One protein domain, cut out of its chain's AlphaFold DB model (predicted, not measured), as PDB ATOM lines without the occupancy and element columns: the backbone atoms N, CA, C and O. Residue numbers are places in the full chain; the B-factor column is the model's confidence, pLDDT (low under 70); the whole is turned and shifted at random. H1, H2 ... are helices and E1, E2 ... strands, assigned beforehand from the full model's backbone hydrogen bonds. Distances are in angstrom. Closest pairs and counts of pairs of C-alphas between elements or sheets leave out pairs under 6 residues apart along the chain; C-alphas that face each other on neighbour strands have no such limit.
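AT A GLANCE: This is residues 31 to 45, 59 to 70 and 88 to 143 of the 899 residues of an uncharacterized protein of Halomonas sp. GDM18 (UniProt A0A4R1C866). What is the shape? Three helices, H1, H2 and H3, stand in a loose row, and H4 runs across them. Beside H4 a small parallel pair of strands, E1 and E2, makes the rest of that layer. What is it made of? The printed part has 83 residues, mostly helix, in the order H1, H2, E1, H3, H4, E2; it is compact, with a radius of gyration of the C-alphas of 12.7 A, and spans 33 by 31 by 19 A.

IN THESE COORDINATES: Where do the first elements lie? H1 is residues 36 to 45, from C-alpha 36 at (36.625, 13.377, 28.424), and H2 is residues 59 to 70, 16.7 A long. E1 is residues 88 to 90. Where do the later ones lie? H3, residues 93 to 110, is 25.7 A long, and H4, residues 117 to 131, is 20.8 A. E2, residues 137 to 140, ends at C-alpha 140 at (53.736, -1.741, 27.911).

HOW THE PARTS SIT: How do the helices meet? H1 and H2 are close but not clearly touching, the closest C-alphas, of Met 38 and Glu 69, being 7.3 A apart. H2 touches residues 99 to 103 of H3, closest at the C-alphas of Trp 67 and Met 99, 7.2 A, at a steep tilt of 41 degrees, opposite ways. H3 touches H4 with residues 100 to 104, about perpendicular at 74 degrees; the closest C-alphas are those of Val 100 and Ala 120, 5.9 A. What of the strands and backbones? E1 and E2 are parallel, with N 89 and O 138 2.9 A apart, in a strand-helix-strand unit, two parallel strands joined through H3 and H4, with a right-handed crossover. In H1, H2, H3 and H4 every O i to N i+4 pair is within hydrogen-bond range.

THE WHOLE: Where is it cut? Residues 46 to 58 and 71 to 87 are not printed, with C-alpha gaps of 13.6 A and 15.2 A. Where is confidence low? The pLDDT is under 70 in residues 31 to 45, 88 to 93 and 133 to 143.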
ATOM      1  N   LYS A  31      29.811   6.618  21.887       54.72
ATOM      2  CA  LYS A  31      28.739   7.001  22.828       54.72
ATOM      3  C   LYS A  31      28.897   6.379  24.223       54.72
ATOM      4  O   LYS A  31      28.379   6.928  25.193       54.72
ATOM      5  N   PHE A  32      29.614   5.258  24.348       53.78
ATOM      6  CA  PHE A  32      29.856   4.586  25.632       53.78
ATOM      7  C   PHE A  32      31.159   5.001  26.332       53.78
ATOM      8  O   PHE A  32      31.335   4.658  27.506       53.78
ATOM      9  N   MET A  33      32.043   5.755  25.669       59.03
ATOM     10  CA  MET A  33      33.249   6.299  26.296       59.03
ATOM     11  C   MET A  33      32.886   7.498  27.176       59.03
ATOM     12  O   MET A  33      32.594   8.583  26.678       59.03
ATOM     13  N   LYS A  34      32.874   7.306  28.501       53.25
ATOM     14  CA  LYS A  34      32.329   8.289  29.463       53.25
ATOM     15  C   LYS A  34      33.346   9.326  29.948       53.25
ATOM     16  O   LYS A  34      32.966  10.252  30.654       53.25
ATOM     17  N   THR A  35      34.632   9.159  29.643       61.84
ATOM     18  CA  THR A  35      35.691  10.049  30.145       61.84
ATOM     19  C   THR A  35      36.187  10.996  29.053       61.84
ATOM     20  O   THR A  35      36.685  10.549  28.020       61.84
ATOM     21  N   HIS A  36      36.112  12.311  29.309       61.50
ATOM     22  CA  HIS A  36      36.625  13.377  28.424       61.50
ATOM     23  C   HIS A  36      38.074  13.109  27.973       61.50
ATOM     24  O   HIS A  36      38.477  13.398  26.852       61.50
ATOM     25  N   HIS A  37      38.857  12.468  28.838       60.81
ATOM     26  CA  HIS A  37      40.250  12.137  28.589       60.81
ATOM     27  C   HIS A  37      40.468  11.031  27.541       60.81
ATOM     28  O   HIS A  37      41.351  11.155  26.696       60.81
ATOM     29  N   MET A  38      39.645   9.975  27.549       60.91
ATOM     30  CA  MET A  38      39.707   8.917  26.531       60.91
ATOM     31  C   MET A  38      39.130   9.386  25.198       60.91
ATOM     32  O   MET A  38      39.612   8.970  24.146       60.91
ATOM     33  N   GLN A  39      38.139  10.282  25.234       66.12
ATOM     34  CA  GLN A  39      37.622  10.952  24.040       66.12
ATOM     35  C   GLN A  39      38.708  11.809  23.372       66.12
ATOM     36  O   GLN A  39      38.863  11.748  22.156       66.12
ATOM     37  N   GLU A  40      39.526  12.522  24.151       67.00
ATOM     38  CA  GLU A  40      40.672  13.287  23.641       67.00
ATOM     39  C   GLU A  40      41.797  12.383  23.106       67.00
ATOM     40  O   GLU A  40      42.365  12.651  22.047       67.00
ATOM     41  N   LEU A  41      42.102  11.279  23.795       64.81
ATOM     42  CA  LEU A  41      43.057  10.269  23.323       64.81
ATOM     43  C   LEU A  41      42.625   9.657  21.986       64.81
ATOM     44  O   LEU A  41      43.444   9.505  21.077       64.81
ATOM     45  N   TRP A  42      41.334   9.346  21.860       68.44
ATOM     46  CA  TRP A  42      40.732   8.874  20.621       68.44
ATOM     47  C   TRP A  42      40.801   9.932  19.526       68.44
ATOM     48  O   TRP A  42      41.303   9.631  18.448       68.44
ATOM     49  N   ARG A  43      40.384  11.172  19.807       69.94
ATOM     50  CA  ARG A  43      40.432  12.283  18.848       69.94
ATOM     51  C   ARG A  43      41.844  12.467  18.290       69.94
ATOM     52  O   ARG A  43      42.020  12.493  17.079       69.94
ATOM     53  N   ARG A  44      42.868  12.458  19.150       67.81
ATOM     54  CA  ARG A  44      44.287  12.551  18.750       67.81
ATOM     55  C   ARG A  44      44.803  11.329  17.994       67.81
ATOM     56  O   ARG A  44      45.758  11.442  17.223       67.81
ATOM     57  N   TRP A  45      44.271  10.142  18.272       68.06
ATOM     58  CA  TRP A  45      44.599   8.924  17.527       68.06
ATOM     59  C   TRP A  45      43.936   8.936  16.141       68.06
ATOM     60  O   TRP A  45      44.581   8.587  15.155       68.06
ATOM     61  N   GLN A  59      37.617  -1.112  13.748       78.31
ATOM     62  CA  GLN A  59      36.725  -1.776  14.710       78.31
ATOM     63  C   GLN A  59      37.503  -2.541  15.794       78.31
ATOM     64  O   GLN A  59      37.118  -2.514  16.959       78.31
ATOM     65  N   GLN A  60      38.624  -3.169  15.425       82.00
ATOM     66  CA  GLN A  60      39.516  -3.840  16.376       82.00
ATOM     67  C   GLN A  60      40.158  -2.849  17.351       82.00
ATOM     68  O   GLN A  60      40.109  -3.072  18.557       82.00
ATOM     69  N   SER A  61      40.709  -1.737  16.858       79.94
ATOM     70  CA  SER A  61      41.303  -0.701  17.712       79.94
ATOM     71  C   SER A  61      40.273  -0.053  18.644       79.94
ATOM     72  O   SER A  61      40.569   0.149  19.817       79.94
ATOM     73  N   LEU A  62      39.048   0.198  18.163       77.81
ATOM     74  CA  LEU A  62      37.940   0.705  18.985       77.81
ATOM     75  C   LEU A  62      37.587  -0.249  20.128       77.81
ATOM     76  O   LEU A  62      37.432   0.173  21.274       77.81
ATOM     77  N   HIS A  63      37.494  -1.543  19.832       82.75
ATOM     78  CA  HIS A  63      37.189  -2.545  20.844       82.75
ATOM     79  C   HIS A  63      38.289  -2.632  21.918       82.75
ATOM     80  O   HIS A  63      37.984  -2.679  23.110       82.75
ATOM     81  N   LEU A  64      39.563  -2.581  21.513       84.19
ATOM     82  CA  LEU A  64      40.700  -2.596  22.439       84.19
ATOM     83  C   LEU A  64      40.783  -1.322  23.298       84.19
ATOM     84  O   LEU A  64      41.081  -1.417  24.487       84.19
ATOM     85  N   LEU A  65      40.472  -0.148  22.740       80.06
ATOM     86  CA  LEU A  65      40.387   1.104  23.505       80.06
ATOM     87  C   LEU A  65      39.266   1.076  24.543       80.06
ATOM     88  O   LEU A  65      39.479   1.461  25.692       80.06
ATOM     89  N   TYR A  66      38.088   0.583  24.157       80.12
ATOM     90  CA  TYR A  66      36.964   0.425  25.076       80.12
ATOM     91  C   TYR A  66      37.306  -0.533  26.226       80.12
ATOM     92  O   TYR A  66      36.992  -0.271  27.390       80.12
ATOM     93  N   TRP A  67      37.998  -1.632  25.910       84.69
ATOM     94  CA  TRP A  67      38.489  -2.564  26.917       84.69
ATOM     95  C   TRP A  67      39.458  -1.880  27.897       84.69
ATOM     96  O   TRP A  67      39.282  -2.006  29.111       84.69
ATOM     97  N   LEU A  68      40.417  -1.094  27.391       77.31
ATOM     98  CA  LEU A  68      41.350  -0.332  28.228       77.31
ATOM     99  C   LEU A  68      40.629   0.644  29.165       77.31
ATOM    100  O   LEU A  68      40.931   0.657  30.356       77.31
ATOM    101  N   GLU A  69      39.641   1.408  28.685       73.94
ATOM    102  CA  GLU A  69      38.885   2.341  29.539       73.94
ATOM    103  C   GLU A  69      38.165   1.609  30.682       73.94
ATOM    104  O   GLU A  69      38.186   2.049  31.836       73.94
ATOM    105  N   ARG A  70      37.528   0.473  30.378       74.94
ATOM    106  CA  ARG A  70      36.772  -0.303  31.369       74.94
ATOM    107  C   ARG A  70      37.668  -0.850  32.478       74.94
ATOM    108  O   ARG A  70      37.229  -0.937  33.626       74.94
ATOM    109  N   THR A  88      49.967   6.961  32.701       52.34
ATOM    110  CA  THR A  88      50.716   5.699  32.713       52.34
ATOM    111  C   THR A  88      49.735   4.528  32.781       52.34
ATOM    112  O   THR A  88      49.100   4.302  33.805       52.34
ATOM    113  N   LEU A  89      49.597   3.775  31.686       59.62
ATOM    114  CA  LEU A  89      48.744   2.584  31.575       59.62
ATOM    115  C   LEU A  89      49.614   1.322  31.642       59.62
ATOM    116  O   LEU A  89      49.924   0.697  30.631       59.62
ATOM    117  N   ALA A  90      50.016   0.915  32.845       57.56
ATOM    118  CA  ALA A  90      50.749  -0.337  33.027       57.56
ATOM    119  C   ALA A  90      49.779  -1.534  33.046       57.56
ATOM    120  O   ALA A  90      49.020  -1.707  34.002       57.56
ATOM    121  N   LEU A  91      49.804  -2.370  31.999       64.88
ATOM    122  CA  LEU A  91      49.078  -3.643  31.974       64.88
ATOM    123  C   LEU A  91      49.927  -4.727  32.646       64.88
ATOM    124  O   LEU A  91      51.038  -5.016  32.205       64.88
ATOM    125  N   ASN A  92      49.407  -5.367  33.694       69.94
ATOM    126  CA  ASN A  92      50.048  -6.556  34.258       69.94
ATOM    127  C   ASN A  92      49.777  -7.808  33.393       69.94
ATOM    128  O   ASN A  92      48.966  -7.784  32.465       69.94
ATOM    129  N   HIS A  93      50.457  -8.923  33.692       62.66
ATOM    130  CA  HIS A  93      50.345 -10.158  32.903       62.66
ATOM    131  C   HIS A  93      48.896 -10.667  32.812       62.66
ATOM    132  O   HIS A  93      48.439 -11.057  31.741       62.66
ATOM    133  N   THR A  94      48.142 -10.620  33.912       72.81
ATOM    134  CA  THR A  94      46.735 -11.048  33.956       72.81
ATOM    135  C   THR A  94      45.846 -10.176  33.066       72.81
ATOM    136  O   THR A  94      44.981 -10.684  32.356       72.81
ATOM    137  N   GLN A  95      46.075  -8.864  33.062       76.56
ATOM    138  CA  GLN A  95      45.344  -7.917  32.224       76.56
ATOM    139  C   GLN A  95      45.680  -8.094  30.740       76.56
ATOM    140  O   GLN A  95      44.771  -8.096  29.912       76.56
ATOM    141  N   ALA A  96      46.952  -8.310  30.401       74.19
ATOM    142  CA  ALA A  96      47.363  -8.616  29.033       74.19
ATOM    143  C   ALA A  96      46.696  -9.903  28.513       74.19
ATOM    144  O   ALA A  96      46.180  -9.920  27.395       74.19
ATOM    145  N   GLU A  97      46.627 -10.959  29.332       75.75
ATOM    146  CA  GLU A  97      45.928 -12.192  28.956       75.75
ATOM    147  C   GLU A  97      44.423 -11.992  28.773       75.75
ATOM    148  O   GLU A  97      43.857 -12.485  27.795       75.75
ATOM    149  N   ALA A  98      43.782 -11.235  29.663       84.12
ATOM    150  CA  ALA A  98      42.365 -10.916  29.545       84.12
ATOM    151  C   ALA A  98      42.062 -10.115  28.265       84.12
ATOM    152  O   ALA A  98      41.099 -10.423  27.565       84.12
ATOM    153  N   MET A  99      42.912  -9.148  27.909       85.06
ATOM    154  CA  MET A  99      42.789  -8.364  26.674       85.06
ATOM    155  C   MET A  99      42.929  -9.240  25.420       85.06
ATOM    156  O   MET A  99      42.231  -9.044  24.425       85.06
ATOM    157  N   VAL A 100      43.813 -10.239  25.469       83.94
ATOM    158  CA  VAL A 100      44.033 -11.188  24.371       83.94
ATOM    159  C   VAL A 100      42.838 -12.106  24.186       83.94
ATOM    160  O   VAL A 100      42.377 -12.274  23.057       83.94
ATOM    161  N   GLU A 101      42.332 -12.704  25.262       88.69
ATOM    162  CA  GLU A 101      41.167 -13.584  25.167       88.69
ATOM    163  C   GLU A 101      39.904 -12.808  24.781       88.69
ATOM    164  O   GLU A 101      39.115 -13.301  23.974       88.69
ATOM    165  N   GLU A 102      39.765 -11.556  25.221       88.81
ATOM    166  CA  GLU A 102      38.679 -10.691  24.768       88.81
ATOM    167  C   GLU A 102      38.782 -10.387  23.265       88.81
ATOM    168  O   GLU A 102      37.812 -10.585  22.533       88.81
ATOM    169  N   LEU A 103      39.965 -10.018  22.753       88.75
ATOM    170  CA  LEU A 103      40.157  -9.798  21.315       88.75
ATOM    171  C   LEU A 103      39.839 -11.058  20.501       88.75
ATOM    172  O   LEU A 103      39.252 -10.980  19.417       88.75
ATOM    173  N   ARG A 104      40.217 -12.235  21.009       91.25
ATOM    174  CA  ARG A 104      39.903 -13.519  20.370       91.25
ATOM    175  C   ARG A 104      38.404 -13.780  20.349       91.25
ATOM    176  O   ARG A 104      37.878 -14.133  19.291       91.25
ATOM    177  N   ARG A 105      37.727 -13.568  21.478       88.31
ATOM    178  CA  ARG A 105      36.278 -13.719  21.618       88.31
ATOM    179  C   ARG A 105      35.548 -12.778  20.673       88.31
ATOM    180  O   ARG A 105      34.762 -13.232  19.843       88.31
ATOM    181  N   TRP A 106      35.890 -11.496  20.705       90.25
ATOM    182  CA  TRP A 106      35.324 -10.484  19.825       90.25
ATOM    183  C   TRP A 106      35.515 -10.850  18.349       90.25
ATOM    184  O   TRP A 106      34.563 -10.838  17.568       90.25
ATOM    185  N   ARG A 107      36.719 -11.287  17.956       86.31
ATOM    186  CA  ARG A 107      36.992 -11.660  16.561       86.31
ATOM    187  C   ARG A 107      36.264 -12.933  16.133       86.31
ATOM    188  O   ARG A 107      35.950 -13.051  14.955       86.31
ATOM    189  N   SER A 108      35.979 -13.855  17.052       84.06
ATOM    190  CA  SER A 108      35.170 -15.046  16.757       84.06
ATOM    191  C   SER A 108      33.688 -14.725  16.530       84.06
ATOM    192  O   SER A 108      33.043 -15.394  15.731       84.06
ATOM    193  N   VAL A 109      33.170 -13.678  17.183       85.00
ATOM    194  CA  VAL A 109      31.771 -13.239  17.058       85.00
ATOM    195  C   VAL A 109      31.572 -12.356  15.825       85.00
ATOM    196  O   VAL A 109      30.612 -12.528  15.079       85.00
ATOM    197  N   HIS A 110      32.485 -11.415  15.578       80.06
ATOM    198  CA  HIS A 110      32.294 -10.375  14.561       80.06
ATOM    199  C   HIS A 110      32.984 -10.665  13.219       80.06
ATOM    200  O   HIS A 110      32.767  -9.941  12.241       80.06
ATOM    201  N   HIS A 111      33.802 -11.721  13.123       78.06
ATOM    202  CA  HIS A 111      34.528 -12.054  11.897       78.06
ATOM    203  C   HIS A 111      34.571 -13.559  11.602       78.06
ATOM    204  O   HIS A 111      34.662 -14.396  12.488       78.06
ATOM    205  N   ARG A 112      34.597 -13.913  10.307       73.31
ATOM    206  CA  ARG A 112      34.586 -15.316   9.837       73.31
ATOM    207  C   ARG A 112      35.853 -16.121  10.164       73.31
ATOM    208  O   ARG A 112      35.841 -17.334  10.005       73.31
ATOM    209  N   ARG A 113      36.957 -15.470  10.556       79.81
ATOM    210  CA  ARG A 113      38.241 -16.137  10.832       79.81
ATOM    211  C   ARG A 113      38.672 -15.873  12.280       79.81
ATOM    212  O   ARG A 113      39.050 -14.732  12.571       79.81
ATOM    213  N   PRO A 114      38.666 -16.894  13.158       81.25
ATOM    214  CA  PRO A 114      39.193 -16.750  14.507       81.25
ATOM    215  C   PRO A 114      40.691 -16.428  14.451       81.25
ATOM    216  O   PRO A 114      41.402 -16.854  13.539       81.25
ATOM    217  N   ILE A 115      41.165 -15.655  15.426       85.44
ATOM    218  CA  ILE A 115      42.583 -15.320  15.576       85.44
ATOM    219  C   ILE A 115      43.240 -16.238  16.600       85.44
ATOM    220  O   ILE A 115      42.691 -16.508  17.672       85.44
ATOM    221  N   GLY A 116      44.430 -16.729  16.257       80.94
ATOM    222  CA  GLY A 116      45.264 -17.469  17.195       80.94
ATOM    223  C   GLY A 116      45.833 -16.542  18.270       80.94
ATOM    224  O   GLY A 116      46.088 -15.368  18.013       80.94
ATOM    225  N   ARG A 117      46.099 -17.074  19.467       79.69
ATOM    226  CA  ARG A 117      46.604 -16.298  20.618       79.69
ATOM    227  C   ARG A 117      47.837 -15.451  20.272       79.69
ATOM    228  O   ARG A 117      47.876 -14.270  20.579       79.69
ATOM    229  N   ARG A 118      48.804 -16.020  19.543       73.06
ATOM    230  CA  ARG A 118      50.032 -15.320  19.120       73.06
ATOM    231  C   ARG A 118      49.773 -14.146  18.169       73.06
ATOM    232  O   ARG A 118      50.418 -13.114  18.286       73.06
ATOM    233  N   GLU A 119      48.846 -14.312  17.232       79.94
ATOM    234  CA  GLU A 119      48.465 -13.242  16.306       79.94
ATOM    235  C   GLU A 119      47.702 -12.142  17.067       79.94
ATOM    236  O   GLU A 119      47.952 -10.965  16.829       79.94
ATOM    237  N   ALA A 120      46.851 -12.499  18.040       83.25
ATOM    238  CA  ALA A 120      46.134 -11.533  18.881       83.25
ATOM    239  C   ALA A 120      47.100 -10.664  19.703       83.25
ATOM    240  O   ALA A 120      46.936  -9.450  19.754       83.25
ATOM    241  N   TYR A 121      48.160 -11.264  20.249       77.94
ATOM    242  CA  TYR A 121      49.244 -10.525  20.902       77.94
ATOM    243  C   TYR A 121      49.976  -9.570  19.958       77.94
ATOM    244  O   TYR A 121      50.266  -8.450  20.354       77.94
ATOM    245  N   GLY A 122      50.252  -9.979  18.716       75.12
ATOM    246  CA  GLY A 122      50.868  -9.091  17.723       75.12
ATOM    247  C   GLY A 122      49.986  -7.883  17.393       75.12
ATOM    248  O   GLY A 122      50.481  -6.764  17.288       75.12
ATOM    249  N   VAL A 123      48.669  -8.096  17.299       81.31
ATOM    250  CA  VAL A 123      47.689  -7.020  17.086       81.31
ATOM    251  C   VAL A 123      47.641  -6.066  18.283       81.31
ATOM    252  O   VAL A 123      47.645  -4.854  18.084       81.31
ATOM    253  N   ILE A 124      47.636  -6.586  19.514       82.69
ATOM    254  CA  ILE A 124      47.634  -5.761  20.732       82.69
ATOM    255  C   ILE A 124      48.971  -5.027  20.893       82.69
ATOM    256  O   ILE A 124      48.970  -3.853  21.236       82.69
ATOM    257  N   GLY A 125      50.096  -5.675  20.578       77.75
ATOM    258  CA  GLY A 125      51.432  -5.075  20.563       77.75
ATOM    259  C   GLY A 125      51.498  -3.839  19.685       77.75
ATOM    260  O   GLY A 125      51.795  -2.757  20.180       77.75
ATOM    261  N   HIS A 126      51.121  -3.980  18.415       76.81
ATOM    262  CA  HIS A 126      51.062  -2.839  17.506       76.81
ATOM    263  C   HIS A 126      50.082  -1.763  17.970       76.81
ATOM    264  O   HIS A 126      50.398  -0.580  17.906       76.81
ATOM    265  N   PHE A 127      48.916  -2.155  18.482       83.06
ATOM    266  CA  PHE A 127      47.957  -1.200  19.025       83.06
ATOM    267  C   PHE A 127      48.533  -0.392  20.205       83.06
ATOM    268  O   PHE A 127      48.373   0.824  20.241       83.06
ATOM    269  N   LEU A 128      49.242  -1.024  21.147       78.25
ATOM    270  CA  LEU A 128      49.845  -0.324  22.286       78.25
ATOM    271  C   LEU A 128      51.062   0.516  21.880       78.25
ATOM    272  O   LEU A 128      51.217   1.629  22.373       78.25
ATOM    273  N   GLU A 129      51.886   0.039  20.944       73.69
ATOM    274  CA  GLU A 129      52.958   0.839  20.335       73.69
ATOM    275  C   GLU A 129      52.412   2.117  19.691       73.69
ATOM    276  O   GLU A 129      53.022   3.177  19.807       73.69
ATOM    277  N   GLU A 130      51.256   2.033  19.035       72.69
ATOM    278  CA  GLU A 130      50.575   3.187  18.451       72.69
ATOM    279  C   GLU A 130      50.018   4.125  19.523       72.69
ATOM    280  O   GLU A 130      50.161   5.343  19.412       72.69
ATOM    281  N   VAL A 131      49.419   3.581  20.585       72.31
ATOM    282  CA  VAL A 131      48.940   4.371  21.728       72.31
ATOM    283  C   VAL A 131      50.100   5.131  22.391       72.31
ATOM    284  O   VAL A 131      49.948   6.320  22.680       72.31
ATOM    285  N   ASN A 132      51.279   4.508  22.509       70.19
ATOM    286  CA  ASN A 132      52.504   5.092  23.081       70.19
ATOM    287  C   ASN A 132      53.101   6.248  22.279       70.19
ATOM    288  O   ASN A 132      53.959   6.973  22.776       70.19
ATOM    289  N   GLN A 133      52.674   6.442  21.031       69.81
ATOM    290  CA  GLN A 133      53.068   7.619  20.255       69.81
ATOM    291  C   GLN A 133      52.317   8.877  20.713       69.81
ATOM    292  O   GLN A 133      52.591   9.975  20.229       69.81
ATOM    293  N   SER A 134      51.327   8.754  21.599       64.12
ATOM    294  CA  SER A 134      50.620   9.891  22.187       64.12
ATOM    295  C   SER A 134      51.439  10.492  23.334       64.12
ATOM    296  O   SER A 134      51.849   9.747  24.224       64.12
ATOM    297  N   PRO A 135      51.673  11.821  23.348       50.25
ATOM    298  CA  PRO A 135      52.385  12.477  24.440       50.25
ATOM    299  C   PRO A 135      51.748  12.134  25.784       50.25
ATOM    300  O   PRO A 135      50.533  12.254  25.942       50.25
ATOM    301  N   GLY A 136      52.576  11.691  26.728       52.19
ATOM    302  CA  GLY A 136      52.136  11.343  28.071       52.19
ATOM    303  C   GLY A 136      51.514   9.955  28.215       52.19
ATOM    304  O   GLY A 136      51.113   9.650  29.325       52.19
ATOM    305  N   VAL A 137      51.442   9.109  27.179       56.53
ATOM    306  CA  VAL A 137      50.912   7.741  27.319       56.53
ATOM    307  C   VAL A 137      52.017   6.698  27.257       56.53
ATOM    308  O   VAL A 137      52.756   6.622  26.278       56.53
ATOM    309  N   LEU A 138      52.100   5.864  28.294       52.38
ATOM    310  CA  LEU A 138      52.977   4.696  28.324       52.38
ATOM    311  C   LEU A 138      52.161   3.442  28.637       52.38
ATOM    312  O   LEU A 138      51.677   3.265  29.752       52.38
ATOM    313  N   ALA A 139      52.039   2.569  27.646       62.47
ATOM    314  CA  ALA A 139      51.395   1.273  27.702       62.47
ATOM    315  C   ALA A 139      52.375   0.188  27.247       62.47
ATOM    316  O   ALA A 139      52.759   0.099  26.081       62.47
ATOM    317  N   MET A 140      52.807  -0.647  28.184       53.88
ATOM    318  CA  MET A 140      53.736  -1.741  27.911       53.88
ATOM    319  C   MET A 140      52.996  -3.070  28.015       53.88
ATOM    320  O   MET A 140      52.316  -3.335  29.004       53.88
ATOM    321  N   LEU A 141      53.148  -3.919  26.998       56.59
ATOM    322  CA  LEU A 141      52.829  -5.335  27.130       56.59
ATOM    323  C   LEU A 141      53.964  -5.993  27.924       56.59
ATOM    324  O   LEU A 141      55.122  -5.867  27.508       56.59
ATOM    325  N   PRO A 142      53.682  -6.715  29.021       50.25
ATOM    326  CA  PRO A 142      54.690  -7.562  29.634       50.25
ATOM    327  C   PRO A 142      55.185  -8.547  28.574       50.25
ATOM    328  O   PRO A 142      54.385  -9.205  27.902       50.25
ATOM    329  N   GLN A 143      56.506  -8.620  28.381       47.00
ATOM    330  CA  GLN A 143      57.073  -9.650  27.521       47.00
ATOM    331  C   GLN A 143      56.651 -10.997  28.093       47.00
ATOM    332  O   GLN A 143      56.848 -11.257  29.282       47.00
TER     333      GLN A 143